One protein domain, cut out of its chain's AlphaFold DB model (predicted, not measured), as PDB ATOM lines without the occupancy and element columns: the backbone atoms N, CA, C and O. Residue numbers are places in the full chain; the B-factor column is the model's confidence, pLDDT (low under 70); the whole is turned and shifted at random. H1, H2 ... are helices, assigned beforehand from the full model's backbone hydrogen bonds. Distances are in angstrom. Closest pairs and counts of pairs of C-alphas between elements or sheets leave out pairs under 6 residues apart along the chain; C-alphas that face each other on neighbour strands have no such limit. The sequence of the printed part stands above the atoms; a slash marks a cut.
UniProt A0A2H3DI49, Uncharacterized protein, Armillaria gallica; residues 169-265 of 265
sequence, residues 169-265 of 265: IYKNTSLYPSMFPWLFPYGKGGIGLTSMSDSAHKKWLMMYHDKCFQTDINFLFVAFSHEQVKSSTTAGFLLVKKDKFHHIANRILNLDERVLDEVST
ATOM      1  N   ILE A 169     153.342 140.209 150.088       91.75
ATOM      2  CA  ILE A 169     152.434 140.876 151.036       91.75
ATOM      3  C   ILE A 169     151.463 141.843 150.335       91.75
ATOM      4  O   ILE A 169     150.536 142.359 150.962       91.75
ATOM      5  N   TYR A 170     151.674 142.140 149.050       88.75
ATOM      6  CA  TYR A 170     150.864 143.054 148.246       88.75
ATOM      7  C   TYR A 170     149.917 142.274 147.332       88.75
ATOM      8  O   TYR A 170     150.361 141.387 146.607       88.75
ATOM      9  N   LYS A 171     148.632 142.659 147.311       86.31
ATOM     10  CA  LYS A 171     147.593 142.073 146.437       86.31
ATOM     11  C   LYS A 171     147.478 140.540 146.525       86.31
ATOM     12  O   LYS A 171     147.102 139.899 145.552       86.31
ATOM     13  N   ASN A 172     147.775 139.971 147.689       90.81
ATOM     14  CA  ASN A 172     147.658 138.545 147.951       90.81
ATOM     15  C   ASN A 172     146.596 138.314 149.030       90.81
ATOM     16  O   ASN A 172     146.850 138.495 150.221       90.81
ATOM     17  N   THR A 173     145.383 137.969 148.598       91.31
ATOM     18  CA  THR A 173     144.240 137.784 149.500       91.31
ATOM     19  C   THR A 173     144.244 136.432 150.204       91.31
ATOM     20  O   THR A 173     143.536 136.279 151.196       91.31
ATOM     21  N   SER A 174     145.012 135.454 149.717       90.56
ATOM     22  CA  SER A 174     145.141 134.126 150.328       90.56
ATOM     23  C   SER A 174     146.225 134.069 151.402       90.56
ATOM     24  O   SER A 174     146.116 133.240 152.294       90.56
ATOM     25  N   LEU A 175     147.198 134.991 151.397       92.69
ATOM     26  CA  LEU A 175     148.335 134.985 152.328       92.69
ATOM     27  C   LEU A 175     147.934 134.773 153.798       92.69
ATOM     28  O   LEU A 175     148.415 133.856 154.451       92.69
ATOM     29  N   TYR A 176     147.040 135.612 154.329       93.88
ATOM     30  CA  TYR A 176     146.636 135.528 155.738       93.88
ATOM     31  C   TYR A 176     145.823 134.262 156.052       93.88
ATOM     32  O   TYR A 176     146.154 133.599 157.035       93.88
ATOM     33  N   PRO A 177     144.814 133.886 155.243       93.12
ATOM     34  CA  PRO A 177     144.136 132.606 155.401       93.12
ATOM     35  C   PRO A 177     145.068 131.392 155.384       93.12
ATOM     36  O   PRO A 177     144.901 130.499 156.209       93.12
ATOM     37  N   SER A 178     146.081 131.387 154.513       89.00
ATOM     38  CA  SER A 178     147.069 130.307 154.428       89.00
ATOM     39  C   SER A 178     148.029 130.284 155.622       89.00
ATOM     40  O   SER A 178     148.396 129.209 156.084       89.00
ATOM     41  N   MET A 179     148.425 131.448 156.148       90.62
ATOM     42  CA  MET A 179     149.308 131.541 157.320       90.62
ATOM     43  C   MET A 179     148.604 131.200 158.639       90.62
ATOM     44  O   MET A 179     149.244 130.701 159.561       90.62
ATOM     45  N   PHE A 180     147.306 131.496 158.744       93.38
ATOM     46  CA  PHE A 180     146.532 131.381 159.981       93.38
ATOM     47  C   PHE A 180     145.232 130.592 159.768       93.38
ATOM     48  O   PHE A 180     144.144 131.134 159.995       93.38
ATOM     49  N   PRO A 181     145.293 129.312 159.362       88.88
ATOM     50  CA  PRO A 181     144.094 128.521 159.079       88.88
ATOM     51  C   PRO A 181     143.156 128.397 160.291       88.88
ATOM     52  O   PRO A 181     141.948 128.275 160.123       88.88
ATOM     53  N   TRP A 182     143.678 128.503 161.520       90.00
ATOM     54  CA  TRP A 182     142.863 128.500 162.742       90.00
ATOM     55  C   TRP A 182     142.088 129.806 162.973       90.00
ATOM     56  O   TRP A 182     141.039 129.780 163.612       90.00
ATOM     57  N   LEU A 183     142.566 130.936 162.445       93.88
ATOM     58  CA  LEU A 183     141.847 132.216 162.477       93.88
ATOM     59  C   LEU A 183     140.931 132.390 161.259       93.88
ATOM     60  O   LEU A 183     139.920 133.086 161.328       93.88
ATOM     61  N   PHE A 184     141.261 131.732 160.147       92.50
ATOM     62  CA  PHE A 184     140.494 131.751 158.903       92.50
ATOM     63  C   PHE A 184     140.019 130.340 158.526       92.50
ATOM     64  O   PHE A 184     140.413 129.815 157.483       92.50
ATOM     65  N   PRO A 185     139.119 129.725 159.314       89.38
ATOM     66  CA  PRO A 185     138.768 128.308 159.176       89.38
ATOM     67  C   PRO A 185     138.086 127.954 157.840       89.38
ATOM     68  O   PRO A 185     138.023 126.792 157.454       89.38
ATOM     69  N   TYR A 186     137.601 128.956 157.102       90.06
ATOM     70  CA  TYR A 186     136.985 128.801 155.780       90.06
ATOM     71  C   TYR A 186     137.927 129.126 154.607       90.06
ATOM     72  O   TYR A 186     137.466 129.166 153.466       90.06
ATOM     73  N   GLY A 187     139.198 129.457 154.869       88.12
ATOM     74  CA  GLY A 187     140.158 129.877 153.837       88.12
ATOM     75  C   GLY A 187     139.843 131.239 153.207       88.12
ATOM     76  O   GLY A 187     140.297 131.556 152.111       88.12
ATOM     77  N   LYS A 188     139.012 132.058 153.863       88.75
ATOM     78  CA  LYS A 188     138.476 133.322 153.330       88.75
ATOM     79  C   LYS A 188     138.634 134.456 154.329       88.75
ATOM     80  O   LYS A 188     138.813 134.219 155.514       88.75
ATOM     81  N   GLY A 189     138.488 135.692 153.849       89.06
ATOM     82  CA  GLY A 189     138.560 136.890 154.693       89.06
ATOM     83  C   GLY A 189     139.965 137.473 154.826       89.06
ATOM     84  O   GLY A 189     140.208 138.293 155.705       89.06
ATOM     85  N   GLY A 190     140.893 137.076 153.954       91.19
ATOM     86  CA  GLY A 190     142.228 137.655 153.936       91.19
ATOM     87  C   GLY A 190     142.255 139.127 153.527       91.19
ATOM     88  O   GLY A 190     141.316 139.687 152.950       91.19
ATOM     89  N   ILE A 191     143.370 139.773 153.852       91.88
ATOM     90  CA  ILE A 191     143.570 141.209 153.647       91.88
ATOM     91  C   ILE A 191     143.594 141.535 152.147       91.88
ATOM     92  O   ILE A 191     144.174 140.801 151.355       91.88
ATOM     93  N   GLY A 192     142.955 142.642 151.754       86.19
ATOM     94  CA  GLY A 192     142.826 143.057 150.351       86.19
ATOM     95  C   GLY A 192     141.606 142.493 149.607       86.19
ATOM     96  O   GLY A 192     141.411 142.837 148.447       86.19
ATOM     97  N   LEU A 193     140.775 141.660 150.250       86.19
ATOM     98  CA  LEU A 193     139.530 141.148 149.654       86.19
ATOM     99  C   LEU A 193     138.388 142.184 149.650       86.19
ATOM    100  O   LEU A 193     137.465 142.099 148.845       86.19
ATOM    101  N   THR A 194     138.425 143.144 150.573       85.75
ATOM    102  CA  THR A 194     137.394 144.177 150.734       85.75
ATOM    103  C   THR A 194     137.834 145.495 150.099       85.75
ATOM    104  O   THR A 194     139.010 145.703 149.812       85.75
ATOM    105  N   SER A 195     136.902 146.434 149.924       86.69
ATOM    106  CA  SER A 195     137.214 147.806 149.490       86.69
ATOM    107  C   SER A 195     137.896 148.653 150.577       86.69
ATOM    108  O   SER A 195     138.154 149.837 150.366       86.69
ATOM    109  N   MET A 196     138.132 148.085 151.763       89.00
ATOM    110  CA  MET A 196     138.790 148.764 152.875       89.00
ATOM    111  C   MET A 196     140.302 148.809 152.650       89.00
ATOM    112  O   MET A 196     140.873 147.935 152.003       89.00
ATOM    113  N   SER A 197     140.973 149.798 153.246       90.94
ATOM    114  CA  SER A 197     142.434 149.767 153.316       90.94
ATOM    115  C   SER A 197     142.913 148.595 154.174       90.94
ATOM    116  O   SER A 197     142.221 148.168 155.102       90.94
ATOM    117  N   ASP A 198     144.131 148.120 153.915       90.88
ATOM    118  CA  ASP A 198     144.753 147.042 154.691       90.88
ATOM    119  C   ASP A 198     144.733 147.336 156.199       90.88
ATOM    120  O   ASP A 198     144.337 146.479 156.987       90.88
ATOM    121  N   SER A 199     145.075 148.563 156.604       91.94
ATOM    122  CA  SER A 199     145.066 148.994 158.008       91.94
ATOM    123  C   SER A 199     143.663 148.928 158.617       91.94
ATOM    124  O   SER A 199     143.492 148.493 159.758       91.94
ATOM    125  N   ALA A 200     142.643 149.350 157.862       93.50
ATOM    126  CA  ALA A 200     141.259 149.313 158.318       93.50
ATOM    127  C   ALA A 200     140.751 147.870 158.431       93.50
ATOM    128  O   ALA A 200     140.076 147.542 159.406       93.50
ATOM    129  N   HIS A 201     141.115 146.996 157.489       93.56
ATOM    130  CA  HIS A 201     140.754 145.583 157.539       93.56
ATOM    131  C   HIS A 201     141.447 144.869 158.713       93.56
ATOM    132  O   HIS A 201     140.779 144.191 159.486       93.56
ATOM    133  N   LYS A 202     142.748 145.099 158.947       93.19
ATOM    134  CA  LYS A 202     143.456 144.581 160.137       93.19
ATOM    135  C   LYS A 202     142.799 145.037 161.434       93.19
ATOM    136  O   LYS A 202     142.599 144.230 162.336       93.19
ATOM    137  N   LYS A 203     142.432 146.320 161.524       93.44
ATOM    138  CA  LYS A 203     141.707 146.854 162.683       93.44
ATOM    139  C   LYS A 203     140.363 146.158 162.875       93.44
ATOM    140  O   LYS A 203     140.015 145.841 164.004       93.44
ATOM    141  N   TRP A 204     139.627 145.914 161.795       93.81
ATOM    142  CA  TRP A 204     138.363 145.190 161.853       93.81
ATOM    143  C   TRP A 204     138.550 143.745 162.340       93.81
ATOM    144  O   TRP A 204     137.836 143.339 163.251       93.81
ATOM    145  N   LEU A 205     139.556 143.020 161.834       93.94
ATOM    146  CA  LEU A 205     139.902 141.667 162.296       93.94
ATOM    147  C   LEU A 205     140.255 141.649 163.790       93.94
ATOM    148  O   LEU A 205     139.745 140.824 164.537       93.94
ATOM    149  N   MET A 206     141.054 142.607 164.269       93.50
ATOM    150  CA  MET A 206     141.376 142.724 165.699       93.50
ATOM    151  C   MET A 206     140.158 143.055 166.578       93.50
ATOM    152  O   MET A 206     140.183 142.791 167.775       93.50
ATOM    153  N   MET A 207     139.104 143.631 166.000       93.94
ATOM    154  CA  MET A 207     137.845 143.948 166.684       93.94
ATOM    155  C   MET A 207     136.765 142.881 166.450       93.94
ATOM    156  O   MET A 207     135.593 143.120 166.754       93.94
ATOM    157  N   TYR A 208     137.135 141.721 165.900       93.00
ATOM    158  CA  TYR A 208     136.217 140.610 165.696       93.00
ATOM    159  C   TYR A 208     135.651 140.108 167.036       93.00
ATOM    160  O   TYR A 208     136.287 140.224 168.085       93.00
ATOM    161  N   HIS A 209     134.422 139.587 167.008       92.25
ATOM    162  CA  HIS A 209     133.580 139.446 168.204       92.25
ATOM    163  C   HIS A 209     134.187 138.582 169.327       92.25
ATOM    164  O   HIS A 209     134.025 138.900 170.504       92.25
ATOM    165  N   ASP A 210     134.894 137.512 168.965       91.94
ATOM    166  CA  ASP A 210     135.506 136.536 169.875       91.94
ATOM    167  C   ASP A 210     136.939 136.914 170.282       91.94
ATOM    168  O   ASP A 210     137.554 136.224 171.091       91.94
ATOM    169  N   LYS A 211     137.467 138.024 169.743       92.69
ATOM    170  CA  LYS A 211     138.826 138.534 169.968       92.69
ATOM    171  C   LYS A 211     139.948 137.555 169.604       92.69
ATOM    172  O   LYS A 211     141.090 137.822 169.975       92.69
ATOM    173  N   CYS A 212     139.687 136.488 168.841       94.00
ATOM    174  CA  CYS A 212     140.704 135.476 168.527       94.00
ATOM    175  C   CYS A 212     141.940 136.086 167.836       94.00
ATOM    176  O   CYS A 212     143.073 135.834 168.244       94.00
ATOM    177  N   PHE A 213     141.723 136.998 166.884       94.69
ATOM    178  CA  PHE A 213     142.777 137.762 166.207       94.69
ATOM    179  C   PHE A 213     143.556 138.694 167.144       94.69
ATOM    180  O   PHE A 213     144.722 138.984 166.900       94.69
ATOM    181  N   GLN A 214     142.916 139.208 168.198       93.75
ATOM    182  CA  GLN A 214     143.561 140.091 169.170       93.75
ATOM    183  C   GLN A 214     144.431 139.301 170.154       93.75
ATOM    184  O   GLN A 214     145.437 139.813 170.636       93.75
ATOM    185  N   THR A 215     144.033 138.076 170.489       93.88
ATOM    186  CA  THR A 215     144.755 137.223 171.440       93.88
ATOM    187  C   THR A 215     145.885 136.429 170.794       93.88
ATOM    188  O   THR A 215     146.798 135.995 171.493       93.88
ATOM    189  N   ASP A 216     145.849 136.244 169.475       94.25
ATOM    190  CA  ASP A 216     146.890 135.532 168.743       94.25
ATOM    191  C   ASP A 216     148.138 136.413 168.547       94.25
ATOM    192  O   ASP A 216     148.167 137.357 167.753       94.25
ATOM    193  N   ILE A 217     149.195 136.099 169.303       91.50
ATOM    194  CA  ILE A 217     150.457 136.853 169.292       91.50
ATOM    195  C   ILE A 217     151.117 136.809 167.907       91.50
ATOM    196  O   ILE A 217     151.669 137.819 167.461       91.50
ATOM    197  N   ASN A 218     151.039 135.670 167.212       91.50
ATOM    198  CA  ASN A 218     151.655 135.493 165.898       91.50
ATOM    199  C   ASN A 218     150.959 136.376 164.859       91.50
ATOM    200  O   ASN A 218     151.625 137.090 164.107       91.50
ATOM    201  N   PHE A 219     149.628 136.394 164.858       94.06
ATOM    202  CA  PHE A 219     148.833 137.242 163.981       94.06
ATOM    203  C   PHE A 219     149.158 138.716 164.189       94.06
ATOM    204  O   PHE A 219     149.443 139.413 163.214       94.06
ATOM    205  N   LEU A 220     149.164 139.197 165.439       92.69
ATOM    206  CA  LEU A 220     149.496 140.591 165.737       92.69
ATOM    207  C   LEU A 220     150.895 140.945 165.233       92.69
ATOM    208  O   LEU A 220     151.067 141.949 164.535       92.69
ATOM    209  N   PHE A 221     151.885 140.109 165.543       92.31
ATOM    210  CA  PHE A 221     153.263 140.327 165.122       92.31
ATOM    211  C   PHE A 221     153.383 140.425 163.595       92.31
ATOM    212  O   PHE A 221     153.912 141.414 163.082       92.31
ATOM    213  N   VAL A 222     152.817 139.465 162.856       92.94
ATOM    214  CA  VAL A 222     152.820 139.458 161.383       92.94
ATOM    215  C   VAL A 222     152.047 140.652 160.816       92.94
ATOM    216  O   VAL A 222     152.525 141.335 159.909       92.94
ATOM    217  N   ALA A 223     150.861 140.955 161.351       92.62
ATOM    218  CA  ALA A 223     150.015 142.052 160.892       92.62
ATOM    219  C   ALA A 223     150.712 143.414 161.009       92.62
ATOM    220  O   ALA A 223     150.707 144.177 160.033       92.62
ATOM    221  N   PHE A 224     151.331 143.704 162.156       92.12
ATOM    222  CA  PHE A 224     152.079 144.945 162.368       92.12
ATOM    223  C   PHE A 224     153.390 144.975 161.586       92.12
ATOM    224  O   PHE A 224     153.730 146.015 161.023       92.12
ATOM    225  N   SER A 225     154.089 143.844 161.480       92.38
ATOM    226  CA  SER A 225     155.319 143.750 160.697       92.38
ATOM    227  C   SER A 225     155.067 144.076 159.220       92.38
ATOM    228  O   SER A 225     155.697 144.979 158.666       92.38
ATOM    229  N   HIS A 226     154.059 143.449 158.602       92.69
ATOM    230  CA  HIS A 226     153.662 143.748 157.225       92.69
ATOM    231  C   HIS A 226     153.167 145.192 157.054       92.69
ATOM    232  O   HIS A 226     153.393 145.795 156.009       92.69
ATOM    233  N   GLU A 227     152.496 145.767 158.059       90.50
ATOM    234  CA  GLU A 227     152.074 147.177 158.029       90.50
ATOM    235  C   GLU A 227     153.279 148.125 157.987       90.50
ATOM    236  O   GLU A 227     153.324 149.050 157.175       90.50
ATOM    237  N   GLN A 228     154.280 147.865 158.829       90.31
ATOM    238  CA  GLN A 228     155.497 148.659 158.895       90.31
ATOM    239  C   GLN A 228     156.283 148.583 157.583       90.31
ATOM    240  O   GLN A 228     156.699 149.620 157.070       90.31
ATOM    241  N   VAL A 229     156.438 147.381 157.014       89.94
ATOM    242  CA  VAL A 229     157.106 147.193 155.716       89.94
ATOM    243  C   VAL A 229     156.383 147.991 154.630       89.94
ATOM    244  O   VAL A 229     157.011 148.804 153.956       89.94
ATOM    245  N   LYS A 230     155.056 147.845 154.508       89.81
ATOM    246  CA  LYS A 230     154.259 148.578 153.509       89.81
ATOM    247  C   LYS A 230     154.371 150.094 153.661       89.81
ATOM    248  O   LYS A 230     154.532 150.796 152.661       89.81
ATOM    249  N   SER A 231     154.310 150.598 154.892       87.25
ATOM    250  CA  SER A 231     154.434 152.029 155.187       87.25
ATOM    251  C   SER A 231     155.814 152.571 154.796       87.25
ATOM    252  O   SER A 231     155.905 153.543 154.043       87.25
ATOM    253  N   SER A 232     156.891 151.891 155.208       85.88
ATOM    254  CA  SER A 232     158.270 152.275 154.886       85.88
ATOM    255  C   SER A 232     158.552 152.235 153.383       85.88
ATOM    256  O   SER A 232     159.117 153.185 152.838       85.88
ATOM    257  N   THR A 233     158.122 151.177 152.685       85.88
ATOM    258  CA  THR A 233     158.289 151.064 151.227       85.88
ATOM    259  C   THR A 233     157.507 152.150 150.491       85.88
ATOM    260  O   THR A 233     158.034 152.759 149.560       85.88
ATOM    261  N   THR A 234     156.280 152.455 150.927       84.44
ATOM    262  CA  THR A 234     155.463 153.522 150.328       84.44
ATOM    263  C   THR A 234     156.099 154.893 150.539       84.44
ATOM    264  O   THR A 234     156.211 155.665 149.587       84.44
ATOM    265  N   ALA A 235     156.570 155.195 151.752       79.31
ATOM    266  CA  ALA A 235     157.260 156.447 152.048       79.31
ATOM    267  C   ALA A 235     158.532 156.606 151.198       79.31
ATOM    268  O   ALA A 235     158.726 157.650 150.574       79.31
ATOM    269  N   GLY A 236     159.356 155.557 151.099       77.75
ATOM    270  CA  GLY A 236     160.545 155.548 150.244       77.75
ATOM    271  C   GLY A 236     160.209 155.761 148.766       77.75
ATOM    272  O   GLY A 236     160.814 156.604 148.106       77.75
ATOM    273  N   PHE A 237     159.189 155.072 148.253       75.38
ATOM    274  CA  PHE A 237     158.721 155.240 146.878       75.38
ATOM    275  C   PHE A 237     158.224 156.662 146.589       75.38
ATOM    276  O   PHE A 237     158.513 157.210 145.526       75.38
ATOM    277  N   LEU A 238     157.503 157.282 147.527       74.31
ATOM    278  CA  LEU A 238     157.057 158.670 147.398       74.31
ATOM    279  C   LEU A 238     158.236 159.653 147.415       74.31
ATOM    280  O   LEU A 238     158.235 160.610 146.642       74.31
ATOM    281  N   LEU A 239     159.266 159.404 148.230       73.31
ATOM    282  CA  LEU A 239     160.489 160.213 148.257       73.31
ATOM    283  C   LEU A 239     161.269 160.129 146.931       73.31
ATOM    284  O   LEU A 239     161.642 161.169 146.397       73.31
ATOM    285  N   VAL A 240     161.418 158.927 146.358       68.75
ATOM    286  CA  VAL A 240     162.045 158.658 145.035       68.75
ATOM    287  C   VAL A 240     161.137 159.031 143.847       68.75
ATOM    288  O   VAL A 240     161.495 158.903 142.675       68.75
ATOM    289  N   LYS A 241     159.907 159.469 144.109       64.56
ATOM    290  CA  LYS A 241     159.076 160.147 143.109       64.56
ATOM    291  C   LYS A 241     159.128 161.658 143.246       64.56
ATOM    292  O   LYS A 241     158.834 162.344 142.272       64.56
ATOM    293  N   LYS A 242     159.478 162.186 144.421       72.06
ATOM    294  CA  LYS A 242     159.541 163.625 144.690       72.06
ATOM    295  C   LYS A 242     160.722 164.292 143.981       72.06
ATOM    296  O   LYS A 242     160.566 165.374 143.430       72.06
ATOM    297  N   ASP A 243     161.873 163.641 143.940       69.56
ATOM    298  CA  ASP A 243     163.021 164.018 143.100       69.56
ATOM    299  C   ASP A 243     162.657 164.074 141.602       69.56
ATOM    300  O   ASP A 243     163.012 165.019 140.897       69.56
ATOM    301  N   LYS A 244     161.858 163.116 141.119       71.88
ATOM    302  CA  LYS A 244     161.339 163.083 139.745       71.88
ATOM    303  C   LYS A 244     160.099 163.950 139.548       71.88
ATOM    304  O   LYS A 244     159.673 164.117 138.408       71.88
ATOM    305  N   PHE A 245     159.525 164.517 140.611       74.88
ATOM    306  CA  PHE A 245     158.257 165.243 140.554       74.88
ATOM    307  C   PHE A 245     158.363 166.458 139.647       74.88
ATOM    308  O   PHE A 245     157.529 166.617 138.767       74.88
ATOM    309  N   HIS A 246     159.418 167.265 139.788       78.69
ATOM    310  CA  HIS A 246     159.626 168.422 138.916       78.69
ATOM    311  C   HIS A 246     159.791 168.010 137.453       78.69
ATOM    312  O   HIS A 246     159.196 168.625 136.578       78.69
ATOM    313  N   HIS A 247     160.531 166.934 137.182       79.69
ATOM    314  CA  HIS A 247     160.708 166.424 135.824       79.69
ATOM    315  C   HIS A 247     159.392 165.893 135.224       79.69
ATOM    316  O   HIS A 247     159.083 166.175 134.070       79.69
ATOM    317  N   ILE A 248     158.589 165.158 135.999       75.06
ATOM    318  CA  ILE A 248     157.284 164.634 135.563       75.06
ATOM    319  C   ILE A 248     156.272 165.770 135.388       75.06
ATOM    320  O   ILE A 248     155.610 165.827 134.359       75.06
ATOM    321  N   ALA A 249     156.189 166.702 136.339       77.88
ATOM    322  CA  ALA A 249     155.318 167.871 136.253       77.88
ATOM    323  C   ALA A 249     155.659 168.726 135.026       77.88
ATOM    324  O   ALA A 249     154.765 169.104 134.281       77.88
ATOM    325  N   ASN A 250     156.948 168.955 134.758       82.44
ATOM    326  CA  ASN A 250     157.380 169.715 133.588       82.44
ATOM    327  C   ASN A 250     157.097 168.959 132.276       82.44
ATOM    328  O   ASN A 250     156.755 169.577 131.277       82.44
ATOM    329  N   ARG A 251     157.179 167.621 132.259       79.38
ATOM    330  CA  ARG A 251     156.767 166.812 131.095       79.38
ATOM    331  C   ARG A 251     155.261 166.839 130.846       79.38
ATOM    332  O   ARG A 251     154.865 166.811 129.692       79.38
ATOM    333  N   ILE A 252     154.448 166.874 131.901       76.81
ATOM    334  CA  ILE A 252     152.986 166.977 131.793       76.81
ATOM    335  C   ILE A 252     152.579 168.382 131.332       76.81
ATOM    336  O   ILE A 252     151.710 168.511 130.484       76.81
ATOM    337  N   LEU A 253     153.220 169.430 131.857       80.31
ATOM    338  CA  LEU A 253     152.933 170.815 131.468       80.31
ATOM    339  C   LEU A 253     153.392 171.146 130.044       80.31
ATOM    340  O   LEU A 253     152.778 171.982 129.395       80.31
ATOM    341  N   ASN A 254     154.459 170.499 129.566       84.19
ATOM    342  CA  ASN A 254     154.970 170.668 128.202       84.19
ATOM    343  C   ASN A 254     154.561 169.513 127.276       84.19
ATOM    344  O   ASN A 254     155.234 169.262 126.274       84.19
ATOM    345  N   LEU A 255     153.525 168.757 127.639       81.38
ATOM    346  CA  LEU A 255     153.007 167.694 126.791       81.38
ATOM    347  C   LEU A 255     152.351 168.342 125.564       81.38
ATOM    348  O   LEU A 255     151.490 169.204 125.714       81.38
ATOM    349  N   ASP A 256     152.773 167.959 124.360       79.81
ATOM    350  CA  ASP A 256     152.170 168.471 123.128       79.81
ATOM    351  C   ASP A 256     150.801 167.812 122.924       79.81
ATOM    352  O   ASP A 256     150.708 166.626 122.596       79.81
ATOM    353  N   GLU A 257     149.740 168.584 123.148       77.81
ATOM    354  CA  GLU A 257     148.348 168.138 123.028       77.81
ATOM    355  C   GLU A 257     148.039 167.570 121.635       77.81
ATOM    356  O   GLU A 257     147.244 166.642 121.515       77.81
ATOM    357  N   ARG A 258     148.744 168.025 120.587       79.44
ATOM    358  CA  ARG A 258     148.541 167.550 119.208       79.44
ATOM    359  C   ARG A 258     148.976 166.099 119.024       79.44
ATOM    360  O   ARG A 258     148.315 165.344 118.322       79.44
ATOM    361  N   VAL A 259     150.067 165.705 119.682       76.44
ATOM    362  CA  VAL A 259     150.563 164.320 119.665       76.44
ATOM    363  C   VAL A 259     149.620 163.409 120.455       76.44
ATOM    364  O   VAL A 259     149.479 162.232 120.136       76.44
ATOM    365  N   LEU A 260     148.952 163.943 121.481       70.62
ATOM    366  CA  LEU A 260     147.965 163.192 122.253       70.62
ATOM    367  C   LEU A 260     146.698 162.908 121.433       70.62
ATOM    368  O   LEU A 260     146.197 161.785 121.469       70.62
ATOM    369  N   ASP A 261     146.235 163.894 120.663       76.69
ATOM    370  CA  ASP A 261     145.097 163.751 119.748       76.69
ATOM    371  C   ASP A 261     145.405 162.778 118.596       76.69
ATOM    372  O   ASP A 261     144.569 161.943 118.248       76.69
ATOM    373  N   GLU A 262     146.628 162.803 118.053       79.31
ATOM    374  CA  GLU A 262     147.067 161.862 117.010       79.31
ATOM    375  C   GLU A 262     147.135 160.403 117.490       79.31
ATOM    376  O   GLU A 262     146.892 159.492 116.704       79.31
ATOM    377  N   VAL A 263     147.436 160.158 118.770       75.00
ATOM    378  CA  VAL A 263     147.503 158.800 119.352       75.00
ATOM    379  C   VAL A 263     146.128 158.309 119.840       75.00
ATOM    380  O   VAL A 263     145.941 157.114 120.074       75.00
ATOM    381  N   SER A 264     145.156 159.214 119.989       62.19
ATOM    382  CA  SER A 264     143.777 158.909 120.393       62.19
ATOM    383  C   SER A 264     142.854 158.526 119.222       62.19
ATOM    384  O   SER A 264     141.674 158.246 119.465       62.19
ATOM    385  N   THR A 265     143.355 158.526 117.980       47.69
ATOM    386  CA  THR A 265     142.608 158.158 116.761       47.69
ATOM    387  C   THR A 265     143.088 156.820 116.211       47.69
ATOM    388  O   THR A 265     142.223 156.017 115.794       47.69
TER     389      THR A 265
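Overview. This is residues 169 to 265 of the 265 residues of an uncharacterized protein of Armillaria gallica (UniProt A0A2H3DI49). The long helix H4 runs out of a small body, made with H1, H2, H3 and loops, as an arm whose residues 231 to 242 stick out, followed by H5 and H6 as a hooked tail. The printed part has 97 residues, 60 of them in the six named helices H1 to H6, which follow in that order along the chain; there is no named strand, and the class is all helix. It is extended, radius of gyration of the C-alphas 20.4 A, spans 60 by 32 by 20 A.

Arrangement. Start at H4, residues 217 to 242. H2, residues 198 to 206, is close but not clearly touching, at a shallow tilt of 14 degrees, opposite ways; the closest C-alphas, Lys 202 and Ala 223, are 7.1 A apart. H3, residues 212 to 215, touches H2 only at the corner, closest C-alphas Met 206 and Gln 214, 4.9 A. H1, residues 175 to 179, is near H4. H5, residues 245 to 253, and H4 meet only through their link; H6, residues 257 to 263, is apart from both. Every O i to N i+4 pair is within hydrogen-bond range in H1, H2, H4, H5 and H6; H3 is too short for one.

Along the chain. Find C-alpha 217 at (150.457, 136.853, 169.292); H4 runs 37.5 A to C-alpha 242 at (159.541, 163.625, 144.690).

Size, cuts and confidence. The printed part has no cut; H1 to H2 is a long link. Residues 240 to 241, 243 and 264 to 265 have pLDDT under 70.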